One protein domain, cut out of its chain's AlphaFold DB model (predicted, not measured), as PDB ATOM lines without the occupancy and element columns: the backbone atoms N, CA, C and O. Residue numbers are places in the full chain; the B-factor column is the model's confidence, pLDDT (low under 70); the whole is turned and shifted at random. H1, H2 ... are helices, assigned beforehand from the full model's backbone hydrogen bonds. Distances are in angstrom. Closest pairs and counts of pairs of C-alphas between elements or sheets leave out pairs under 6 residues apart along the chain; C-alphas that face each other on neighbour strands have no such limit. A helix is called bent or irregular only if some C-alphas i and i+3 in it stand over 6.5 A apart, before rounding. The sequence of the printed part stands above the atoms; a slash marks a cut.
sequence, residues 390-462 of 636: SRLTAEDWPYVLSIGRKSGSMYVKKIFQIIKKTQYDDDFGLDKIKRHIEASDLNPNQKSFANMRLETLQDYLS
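This is residues 390 to 462 of the 636 residues of the protein "DUF87 domain-containing protein" of Candidatus Bathyarchaeota archaeon (UniProt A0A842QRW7). Two helical hairpins, H3 with H4 and H1 with H2, pack face to face as two layers of two helices, with the helices of one layer crossing those of the other steeply. H4 is the longest helix and lies beside H3; H1 is only a short helix beside H2, and residues 403 to 408, in the loop after H1, stick out from the body. The printed part has 73 residues with four named helices, in the order H1, H2, H3, H4 along the chain, and no named strand; the class is all helix. The whole is compact and rounded, with a radius of gyration of the C-alphas of 11.3 A and spans of 29 by 26 by 20 A.

H4 is residues 444 to 458, 20.5 A from first to last C-alpha, from C-alpha 444 at (96.003, 122.795, 124.589) to C-alpha 458 at (77.347, 121.521, 132.914). H3 is residues 430 to 438, 12.4 A long. H2 is residues 410 to 422, 18.4 A long. H1 is residues 397 to 402, 8.3 A long, and begins with C-alpha 397 at (74.169, 120.878, 120.998). No helix is bent or irregular.

H4 and H3 form a hairpin and touch at a shallow tilt of 7 degrees, opposite ways; their closest C-alphas, those of Ile 437 and Lys 447, are 6.3 A apart. H4 touches H2 with residues 446 to 450 alone, and H2 touches H4 with residues 410 to 415 alone. The two run the same way at a steep tilt of 63 degrees, and their closest C-alphas, those of Tyr 411 and Gln 446, are 5.6 A apart. H2 touches H3 with residues 414 to 419 alone, at a steep tilt of 56 degrees, opposite ways; the closest C-alphas are those of Ile 418 and His 436, 6.6 A apart. H1 and H2 form the other hairpin and touch at a shallow tilt of 9 degrees, opposite ways, with the C-alphas of Leu 401 and Val 412 the closest at 6.8 A. H1 and H4 only just touch, with 3 pairs of C-alphas within 8 A, at a steep tilt of 54 degrees, opposite ways; H4 does so with residues 453 to 457 alone, and the closest C-alphas, those of Leu 401 and Arg 453, are 6.8 A apart. H1 and H3 are apart. The helix packing is part aligned, part crossed. Every O i to N i+4 pair is within hydrogen-bond range in H1, H2 and H3; in H4 10 of 11 are.

The C-alphas farthest apart, those of Lys 406 and Asp 426, are 31.9 A apart, while those of Ser 390 and Ser 462, the first and last printed, are 9.7 A apart. The printed part has no cut. The link from H3 to H4 is tight, those from H1 to H2 and from H2 to H3 are short, and no link is long. The mean pLDDT of the printed part is 79.3; residues 394 to 395 and 398 to 409 are under 70.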
ATOM      1  N   SER A 390      71.565 112.688 127.459       76.94
ATOM      2  CA  SER A 390      71.195 111.588 126.556       76.94
ATOM      3  C   SER A 390      69.922 111.881 125.758       76.94
ATOM      4  O   SER A 390      69.618 111.188 124.795       76.94
ATOM      5  N   ARG A 391      69.152 112.901 126.160       77.94
ATOM      6  CA  ARG A 391      67.940 113.340 125.459       77.94
ATOM      7  C   ARG A 391      68.189 114.456 124.451       77.94
ATOM      8  O   ARG A 391      67.264 114.847 123.750       77.94
ATOM      9  N   LEU A 392      69.415 114.967 124.386       77.69
ATOM     10  CA  LEU A 392      69.800 115.993 123.427       77.69
ATOM     11  C   LEU A 392      70.239 115.346 122.115       77.69
ATOM     12  O   LEU A 392      71.203 114.583 122.069       77.69
ATOM     13  N   THR A 393      69.560 115.710 121.036       73.50
ATOM     14  CA  THR A 393      69.932 115.379 119.660       73.50
ATOM     15  C   THR A 393      71.157 116.188 119.224       73.50
ATOM     16  O   THR A 393      71.448 117.243 119.793       73.50
ATOM     17  N   ALA A 394      71.880 115.765 118.177       68.69
ATOM     18  CA  ALA A 394      72.993 116.566 117.650       68.69
ATOM     19  C   ALA A 394      72.597 117.975 117.187       68.69
ATOM     20  O   ALA A 394      73.478 118.827 117.104       68.69
ATOM     21  N   GLU A 395      71.319 118.228 116.894       69.06
ATOM     22  CA  GLU A 395      70.824 119.562 116.545       69.06
ATOM     23  C   GLU A 395      70.730 120.483 117.767       69.06
ATOM     24  O   GLU A 395      70.895 121.691 117.621       69.06
ATOM     25  N   ASP A 396      70.576 119.923 118.972       73.50
ATOM     26  CA  ASP A 396      70.419 120.677 120.222       73.50
ATOM     27  C   ASP A 396      71.749 121.246 120.741       73.50
ATOM     28  O   ASP A 396      71.832 122.349 121.289       73.50
ATOM     29  N   TRP A 397      72.834 120.504 120.534       71.44
ATOM     30  CA  TRP A 397      74.169 120.878 120.998       71.44
ATOM     31  C   TRP A 397      74.753 122.144 120.353       71.44
ATOM     32  O   TRP A 397      75.476 122.879 121.030       71.44
ATOM     33  N   PRO A 398      74.473 122.469 119.080       67.44
ATOM     34  CA  PRO A 398      74.732 123.790 118.531       67.44
ATOM     35  C   PRO A 398      74.244 124.938 119.396       67.44
ATOM     36  O   PRO A 398      74.999 125.892 119.594       67.44
ATOM     37  N   TYR A 399      73.066 124.826 120.000       64.31
ATOM     38  CA  TYR A 399      72.536 125.873 120.872       64.31
ATOM     39  C   TYR A 399      73.324 125.971 122.182       64.31
ATOM     40  O   TYR A 399      73.677 127.066 122.612       64.31
ATOM     41  N   VAL A 400      73.717 124.824 122.742       61.34
ATOM     42  CA  VAL A 400      74.592 124.716 123.924       61.34
ATOM     43  C   VAL A 400      75.962 125.368 123.659       61.34
ATOM     44  O   VAL A 400      76.547 126.032 124.515       61.34
ATOM     45  N   LEU A 401      76.505 125.234 122.448       64.12
ATOM     46  CA  LEU A 401      77.941 125.432 122.215       64.12
ATOM     47  C   LEU A 401      78.328 126.642 121.359       64.12
ATOM     48  O   LEU A 401      79.500 127.014 121.386       64.12
ATOM     49  N   SER A 402      77.408 127.242 120.591       58.53
ATOM     50  CA  SER A 402      77.768 128.221 119.543       58.53
ATOM     51  C   SER A 402      77.119 129.605 119.638       58.53
ATOM     52  O   SER A 402      77.456 130.494 118.852       58.53
ATOM     53  N   ILE A 403      76.219 129.822 120.593       56.75
ATOM     54  CA  ILE A 403      75.520 131.099 120.749       56.75
ATOM     55  C   ILE A 403      76.461 132.157 121.359       56.75
ATOM     56  O   ILE A 403      77.158 131.891 122.334       56.75
ATOM     57  N   GLY A 404      76.503 133.354 120.754       50.22
ATOM     58  CA  GLY A 404      77.207 134.535 121.290       50.22
ATOM     59  C   GLY A 404      78.623 134.807 120.773       50.22
ATOM     60  O   GLY A 404      79.215 135.843 121.073       50.22
ATOM     61  N   ARG A 405      79.224 133.917 119.968       54.16
ATOM     62  CA  ARG A 405      80.584 134.132 119.423       54.16
ATOM     63  C   ARG A 405      80.678 133.754 117.951       54.16
ATOM     64  O   ARG A 405      79.835 133.030 117.436       54.16
ATOM     65  N   LYS A 406      81.701 134.274 117.252       51.53
ATOM     66  CA  LYS A 406      81.948 134.007 115.821       51.53
ATOM     67  C   LYS A 406      81.899 132.497 115.552       51.53
ATOM     68  O   LYS A 406      82.852 131.775 115.862       51.53
ATOM     69  N   SER A 407      80.789 132.049 114.961       49.25
ATOM     70  CA  SER A 407      80.655 130.728 114.358       49.25
ATOM     71  C   SER A 407      81.810 130.555 113.378       49.25
ATOM     72  O   SER A 407      81.955 131.322 112.426       49.25
ATOM     73  N   GLY A 408      82.737 129.653 113.701       55.56
ATOM     74  CA  GLY A 408      83.988 129.515 112.955       55.56
ATOM     75  C   GLY A 408      85.201 129.113 113.783       55.56
ATOM     76  O   GLY A 408      86.187 128.662 113.205       55.56
ATOM     77  N   SER A 409      85.150 129.219 115.116       69.12
ATOM     78  CA  SER A 409      86.260 128.741 115.948       69.12
ATOM     79  C   SER A 409      86.453 127.220 115.806       69.12
ATOM     80  O   SER A 409      85.502 126.438 115.863       69.12
ATOM     81  N   MET A 410      87.702 126.793 115.590       74.75
ATOM     82  CA  MET A 410      88.040 125.387 115.313       74.75
ATOM     83  C   MET A 410      87.598 124.432 116.430       74.75
ATOM     84  O   MET A 410      87.195 123.309 116.141       74.75
ATOM     85  N   TYR A 411      87.618 124.880 117.692       78.31
ATOM     86  CA  TYR A 411      87.190 124.049 118.817       78.31
ATOM     87  C   TYR A 411      85.679 123.771 118.778       78.31
ATOM     88  O   TYR A 411      85.290 122.624 118.947       78.31
ATOM     89  N   VAL A 412      84.834 124.757 118.443       76.81
ATOM     90  CA  VAL A 412      83.380 124.551 118.281       76.81
ATOM     91  C   VAL A 412      83.096 123.562 117.150       76.81
ATOM     92  O   VAL A 412      82.355 122.600 117.342       76.81
ATOM     93  N   LYS A 413      83.760 123.728 115.993       78.12
ATOM     94  CA  LYS A 413      83.655 122.770 114.877       78.12
ATOM     95  C   LYS A 413      84.043 121.355 115.305       78.12
ATOM     96  O   LYS A 413      83.389 120.393 114.909       78.12
ATOM     97  N   LYS A 414      85.090 121.221 116.124       84.50
ATOM     98  CA  LYS A 414      85.524 119.918 116.625       84.50
ATOM     99  C   LYS A 414      84.519 119.302 117.592       84.50
ATOM    100  O   LYS A 414      84.249 118.113 117.463       84.50
ATOM    101  N   ILE A 415      83.932 120.085 118.499       81.38
ATOM    102  CA  ILE A 415      82.887 119.578 119.397       81.38
ATOM    103  C   ILE A 415      81.695 119.057 118.578       81.38
ATOM    104  O   ILE A 415      81.231 117.951 118.834       81.38
ATOM    105  N   PHE A 416      81.271 119.758 117.519       79.12
ATOM    106  CA  PHE A 416      80.225 119.238 116.624       79.12
ATOM    107  C   PHE A 416      80.611 117.948 115.912       79.12
ATOM    108  O   PHE A 416      79.790 117.041 115.811       79.12
ATOM    109  N   GLN A 417      81.852 117.830 115.434       83.31
ATOM    110  CA  GLN A 417      82.326 116.579 114.837       83.31
ATOM    111  C   GLN A 417      82.315 115.418 115.834       83.31
ATOM    112  O   GLN A 417      82.003 114.297 115.442       83.31
ATOM    113  N   ILE A 418      82.668 115.679 117.095       87.12
ATOM    114  CA  ILE A 418      82.616 114.687 118.172       87.12
ATOM    115  C   ILE A 418      81.168 114.254 118.382       87.12
ATOM    116  O   ILE A 418      80.864 113.079 118.223       87.12
ATOM    117  N   ILE A 419      80.267 115.208 118.620       82.62
ATOM    118  CA  ILE A 419      78.848 114.944 118.881       82.62
ATOM    119  C   ILE A 419      78.213 114.173 117.729       82.62
ATOM    120  O   ILE A 419      77.603 113.135 117.954       82.62
ATOM    121  N   LYS A 420      78.445 114.595 116.481       82.56
ATOM    122  CA  LYS A 420      77.924 113.904 115.295       82.56
ATOM    123  C   LYS A 420      78.336 112.428 115.241       82.56
ATOM    124  O   LYS A 420      77.553 111.614 114.759       82.56
ATOM    125  N   LYS A 421      79.550 112.094 115.697       86.44
ATOM    126  CA  LYS A 421      80.091 110.726 115.693       86.44
ATOM    127  C   LYS A 421      79.639 109.885 116.883       86.44
ATOM    128  O   LYS A 421      79.611 108.673 116.743       86.44
ATOM    129  N   THR A 422      79.335 110.508 118.020       84.62
ATOM    130  CA  THR A 422      79.086 109.797 119.286       84.62
ATOM    131  C   THR A 422      77.633 109.838 119.755       84.62
ATOM    132  O   THR A 422      77.310 109.177 120.732       84.62
ATOM    133  N   GLN A 423      76.765 110.643 119.131       78.62
ATOM    134  CA  GLN A 423      75.381 110.878 119.585       78.62
ATOM    135  C   GLN A 423      74.488 109.626 119.642       78.62
ATOM    136  O   GLN A 423      73.470 109.657 120.317       78.62
ATOM    137  N   TYR A 424      74.838 108.555 118.924       81.50
ATOM    138  CA  TYR A 424      74.062 107.308 118.885       81.50
ATOM    139  C   TYR A 424      74.608 106.232 119.829       81.50
ATOM    140  O   TYR A 424      74.119 105.108 119.821       81.50
ATOM    141  N   ASP A 425      75.640 106.554 120.605       83.06
ATOM    142  CA  ASP A 425      76.226 105.616 121.549       83.06
ATOM    143  C   ASP A 425      75.450 105.619 122.878       83.06
ATOM    144  O   ASP A 425      75.075 106.683 123.370       83.06
ATOM    145  N   ASP A 426      75.336 104.459 123.530       78.19
ATOM    146  CA  ASP A 426      74.594 104.314 124.795       78.19
ATOM    147  C   ASP A 426      75.150 105.171 125.954       78.19
ATOM    148  O   ASP A 426      74.391 105.634 126.800       78.19
ATOM    149  N   ASP A 427      76.468 105.418 126.004       81.50
ATOM    150  CA  ASP A 427      77.117 106.304 126.990       81.50
ATOM    151  C   ASP A 427      77.360 107.730 126.455       81.50
ATOM    152  O   ASP A 427      78.331 108.396 126.834       81.50
ATOM    153  N   PHE A 428      76.536 108.204 125.513       80.00
ATOM    154  CA  PHE A 428      76.604 109.589 125.048       80.00
ATOM    155  C   PHE A 428      76.253 110.584 126.164       80.00
ATOM    156  O   PHE A 428      75.260 110.457 126.868       80.00
ATOM    157  N   GLY A 429      77.086 111.616 126.317       77.62
ATOM    158  CA  GLY A 429      76.911 112.636 127.343       77.62
ATOM    159  C   GLY A 429      78.146 113.512 127.503       77.62
ATOM    160  O   GLY A 429      79.136 113.378 126.773       77.62
ATOM    161  N   LEU A 430      78.101 114.408 128.489       80.94
ATOM    162  CA  LEU A 430      79.134 115.422 128.697       80.94
ATOM    163  C   LEU A 430      80.528 114.812 128.910       80.94
ATOM    164  O   LEU A 430      81.502 115.270 128.315       80.94
ATOM    165  N   ASP A 431      80.621 113.734 129.691       85.38
ATOM    166  CA  ASP A 431      81.889 113.056 129.976       85.38
ATOM    167  C   ASP A 431      82.487 112.388 128.739       85.38
ATOM    168  O   ASP A 431      83.705 112.398 128.539       85.38
ATOM    169  N   LYS A 432      81.647 111.833 127.860       87.00
ATOM    170  CA  LYS A 432      82.113 111.311 126.575       87.00
ATOM    171  C   LYS A 432      82.642 112.434 125.689       87.00
ATOM    172  O   LYS A 432      83.711 112.267 125.097       87.00
ATOM    173  N   ILE A 433      81.941 113.566 125.619       86.25
ATOM    174  CA  ILE A 433      82.384 114.725 124.836       86.25
ATOM    175  C   ILE A 433      83.735 115.230 125.370       86.25
ATOM    176  O   ILE A 433      84.671 115.381 124.585       86.25
ATOM    177  N   LYS A 434      83.883 115.392 126.694       89.06
ATOM    178  CA  LYS A 434      85.147 115.782 127.350       89.06
ATOM    179  C   LYS A 434      86.287 114.803 127.026       89.06
ATOM    180  O   LYS A 434      87.352 115.237 126.588       89.06
ATOM    181  N   ARG A 435      86.062 113.484 127.125       92.38
ATOM    182  CA  ARG A 435      87.060 112.455 126.745       92.38
ATOM    183  C   ARG A 435      87.519 112.596 125.289       92.38
ATOM    184  O   ARG A 435      88.714 112.524 125.009       92.38
ATOM    185  N   HIS A 436      86.590 112.824 124.363       92.06
ATOM    186  CA  HIS A 436      86.912 112.992 122.944       92.06
ATOM    187  C   HIS A 436      87.598 114.329 122.637       92.06
ATOM    188  O   HIS A 436      88.429 114.383 121.729       92.06
ATOM    189  N   ILE A 437      87.301 115.394 123.388       91.69
ATOM    190  CA  ILE A 437      88.048 116.657 123.316       91.69
ATOM    191  C   ILE A 437      89.497 116.412 123.734       91.69
ATOM    192  O   ILE A 437      90.408 116.792 122.999       91.69
ATOM    193  N   GLU A 438      89.733 115.719 124.848       93.56
ATOM    194  CA  GLU A 438      91.089 115.412 125.315       93.56
ATOM    195  C   GLU A 438      91.861 114.505 124.348       93.56
ATOM    196  O   GLU A 438      93.056 114.713 124.132       93.56
ATOM    197  N   ALA A 439      91.183 113.569 123.682       93.38
ATOM    198  CA  ALA A 439      91.775 112.705 122.659       93.38
ATOM    199  C   ALA A 439      91.946 113.378 121.279       93.38
ATOM    200  O   ALA A 439      92.544 112.792 120.377       93.38
ATOM    201  N   SER A 440      91.415 114.588 121.084       92.38
ATOM    202  CA  SER A 440      91.448 115.267 119.786       92.38
ATOM    203  C   SER A 440      92.806 115.895 119.440       92.38
ATOM    204  O   SER A 440      93.664 116.117 120.299       92.38
ATOM    205  N   ASP A 441      92.939 116.254 118.162       90.81
ATOM    206  CA  ASP A 441      94.031 117.018 117.547       90.81
ATOM    207  C   ASP A 441      94.012 118.521 117.885       90.81
ATOM    208  O   ASP A 441      94.859 119.275 117.406       90.81
ATOM    209  N   LEU A 442      93.069 118.975 118.719       90.12
ATOM    210  CA  LEU A 442      93.049 120.351 119.207       90.12
ATOM    211  C   LEU A 442      94.312 120.662 120.017       90.12
ATOM    212  O   LEU A 442      94.805 119.843 120.796       90.12
ATOM    213  N   ASN A 443      94.812 121.889 119.890       91.00
ATOM    214  CA  ASN A 443      95.916 122.341 120.733       91.00
ATOM    215  C   ASN A 443      95.453 122.567 122.194       91.00
ATOM    216  O   ASN A 443      94.250 122.695 122.446       91.00
ATOM    217  N   PRO A 444      96.373 122.660 123.176       91.31
ATOM    218  CA  PRO A 444      96.003 122.795 124.589       91.31
ATOM    219  C   PRO A 444      95.083 123.985 124.898       91.31
ATOM    220  O   PRO A 444      94.156 123.860 125.696       91.31
ATOM    221  N   ASN A 445      95.274 125.125 124.225       86.94
ATOM    222  CA  ASN A 445      94.420 126.301 124.410       86.94
ATOM    223  C   ASN A 445      93.003 126.051 123.874       86.94
ATOM    224  O   ASN A 445      92.024 126.424 124.509       86.94
ATOM    225  N   GLN A 446      92.878 125.391 122.721       87.81
ATOM    226  CA  GLN A 446      91.588 125.020 122.138       87.81
ATOM    227  C   GLN A 446      90.834 124.003 123.000       87.81
ATOM    228  O   GLN A 446      89.626 124.155 123.167       87.81
ATOM    229  N   LYS A 447      91.530 123.016 123.580       90.25
ATOM    230  CA  LYS A 447      90.938 122.087 124.560       90.25
ATOM    231  C   LYS A 447      90.440 122.836 125.792       90.25
ATOM    232  O   LYS A 447      89.300 122.649 126.198       90.25
ATOM    233  N   SER A 448      91.243 123.762 126.322       87.69
ATOM    234  CA  SER A 448      90.839 124.613 127.447       87.69
ATOM    235  C   SER A 448      89.597 125.456 127.132       87.69
ATOM    236  O   SER A 448      88.678 125.492 127.945       87.69
ATOM    237  N   PHE A 449      89.511 126.071 125.946       84.62
ATOM    238  CA  PHE A 449      88.312 126.812 125.533       84.62
ATOM    239  C   PHE A 449      87.084 125.914 125.366       84.62
ATOM    240  O   PHE A 449      85.987 126.308 125.760       84.62
ATOM    241  N   ALA A 450      87.258 124.713 124.810       83.75
ATOM    242  CA  ALA A 450      86.181 123.739 124.681       83.75
ATOM    243  C   ALA A 450      85.650 123.303 126.055       83.75
ATOM    244  O   ALA A 450      84.442 123.332 126.279       83.75
ATOM    245  N   ASN A 451      86.544 122.975 126.992       86.50
ATOM    246  CA  ASN A 451      86.173 122.570 128.346       86.50
ATOM    247  C   ASN A 451      85.489 123.706 129.118       86.50
ATOM    248  O   ASN A 451      84.422 123.480 129.674       86.50
ATOM    249  N   MET A 452      86.018 124.933 129.059       83.12
ATOM    250  CA  MET A 452      85.378 126.100 129.684       83.12
ATOM    251  C   MET A 452      83.958 126.328 129.147       83.12
ATOM    252  O   MET A 452      83.064 126.691 129.904       83.12
ATOM    253  N   ARG A 453      83.723 126.086 127.849       79.25
ATOM    254  CA  ARG A 453      82.377 126.198 127.273       79.25
ATOM    255  C   ARG A 453      81.432 125.117 127.795       79.25
ATOM    256  O   ARG A 453      80.273 125.408 128.064       79.25
ATOM    257  N   LEU A 454      81.916 123.884 127.920       80.88
ATOM    258  CA  LEU A 454      81.132 122.790 128.492       80.88
ATOM    259  C   LEU A 454      80.819 123.028 129.972       80.88
ATOM    260  O   LEU A 454      79.722 122.698 130.408       80.88
ATOM    261  N   GLU A 455      81.744 123.630 130.721       83.56
ATOM    262  CA  GLU A 455      81.553 123.992 132.129       83.56
ATOM    263  C   GLU A 455      80.422 125.010 132.325       83.56
ATOM    264  O   GLU A 455      79.675 124.881 133.285       83.56
ATOM    265  N   THR A 456      80.225 125.966 131.407       80.06
ATOM    266  CA  THR A 456      79.146 126.971 131.518       80.06
ATOM    267  C   THR A 456      77.749 126.354 131.610       80.06
ATOM    268  O   THR A 456      76.876 126.912 132.267       80.06
ATOM    269  N   LEU A 457      77.527 125.219 130.942       79.69
ATOM    270  CA  LEU A 457      76.215 124.571 130.873       79.69
ATOM    271  C   LEU A 457      76.165 123.237 131.619       79.69
ATOM    272  O   LEU A 457      75.118 122.594 131.634       79.69
ATOM    273  N   GLN A 458      77.267 122.820 132.248       85.38
ATOM    274  CA  GLN A 458      77.347 121.521 132.914       85.38
ATOM    275  C   GLN A 458      76.320 121.388 134.041       85.38
ATOM    276  O   GLN A 458      75.770 120.309 134.226       85.38
ATOM    277  N   ASP A 459      76.033 122.483 134.751       87.12
ATOM    278  CA  ASP A 459      75.134 122.466 135.906       87.12
ATOM    279  C   ASP A 459      73.695 122.144 135.470       87.12
ATOM    280  O   ASP A 459      72.973 121.444 136.175       87.12
ATOM    281  N   TYR A 460      73.311 122.561 134.257       89.50
ATOM    282  CA  TYR A 460      72.024 122.234 133.635       89.50
ATOM    283  C   TYR A 460      71.985 120.821 133.039       89.50
ATOM    284  O   TYR A 460      70.907 120.266 132.837       89.50
ATOM    285  N   LEU A 461      73.145 120.235 132.737       87.19
ATOM    286  CA  LEU A 461      73.304 118.955 132.049       87.19
ATOM    287  C   LEU A 461      73.589 117.826 133.051       87.19
ATOM    288  O   LEU A 461      74.716 117.344 133.162       87.19
ATOM    289  N   SER A 462      72.556 117.396 133.773       83.69
ATOM    290  CA  SER A 462      72.644 116.386 134.836       83.69
ATOM    291  C   SER A 462      71.646 115.236 134.637       83.69
ATOM    292  O   SER A 462      70.811 115.269 133.741       83.69
TER     293      SER A 462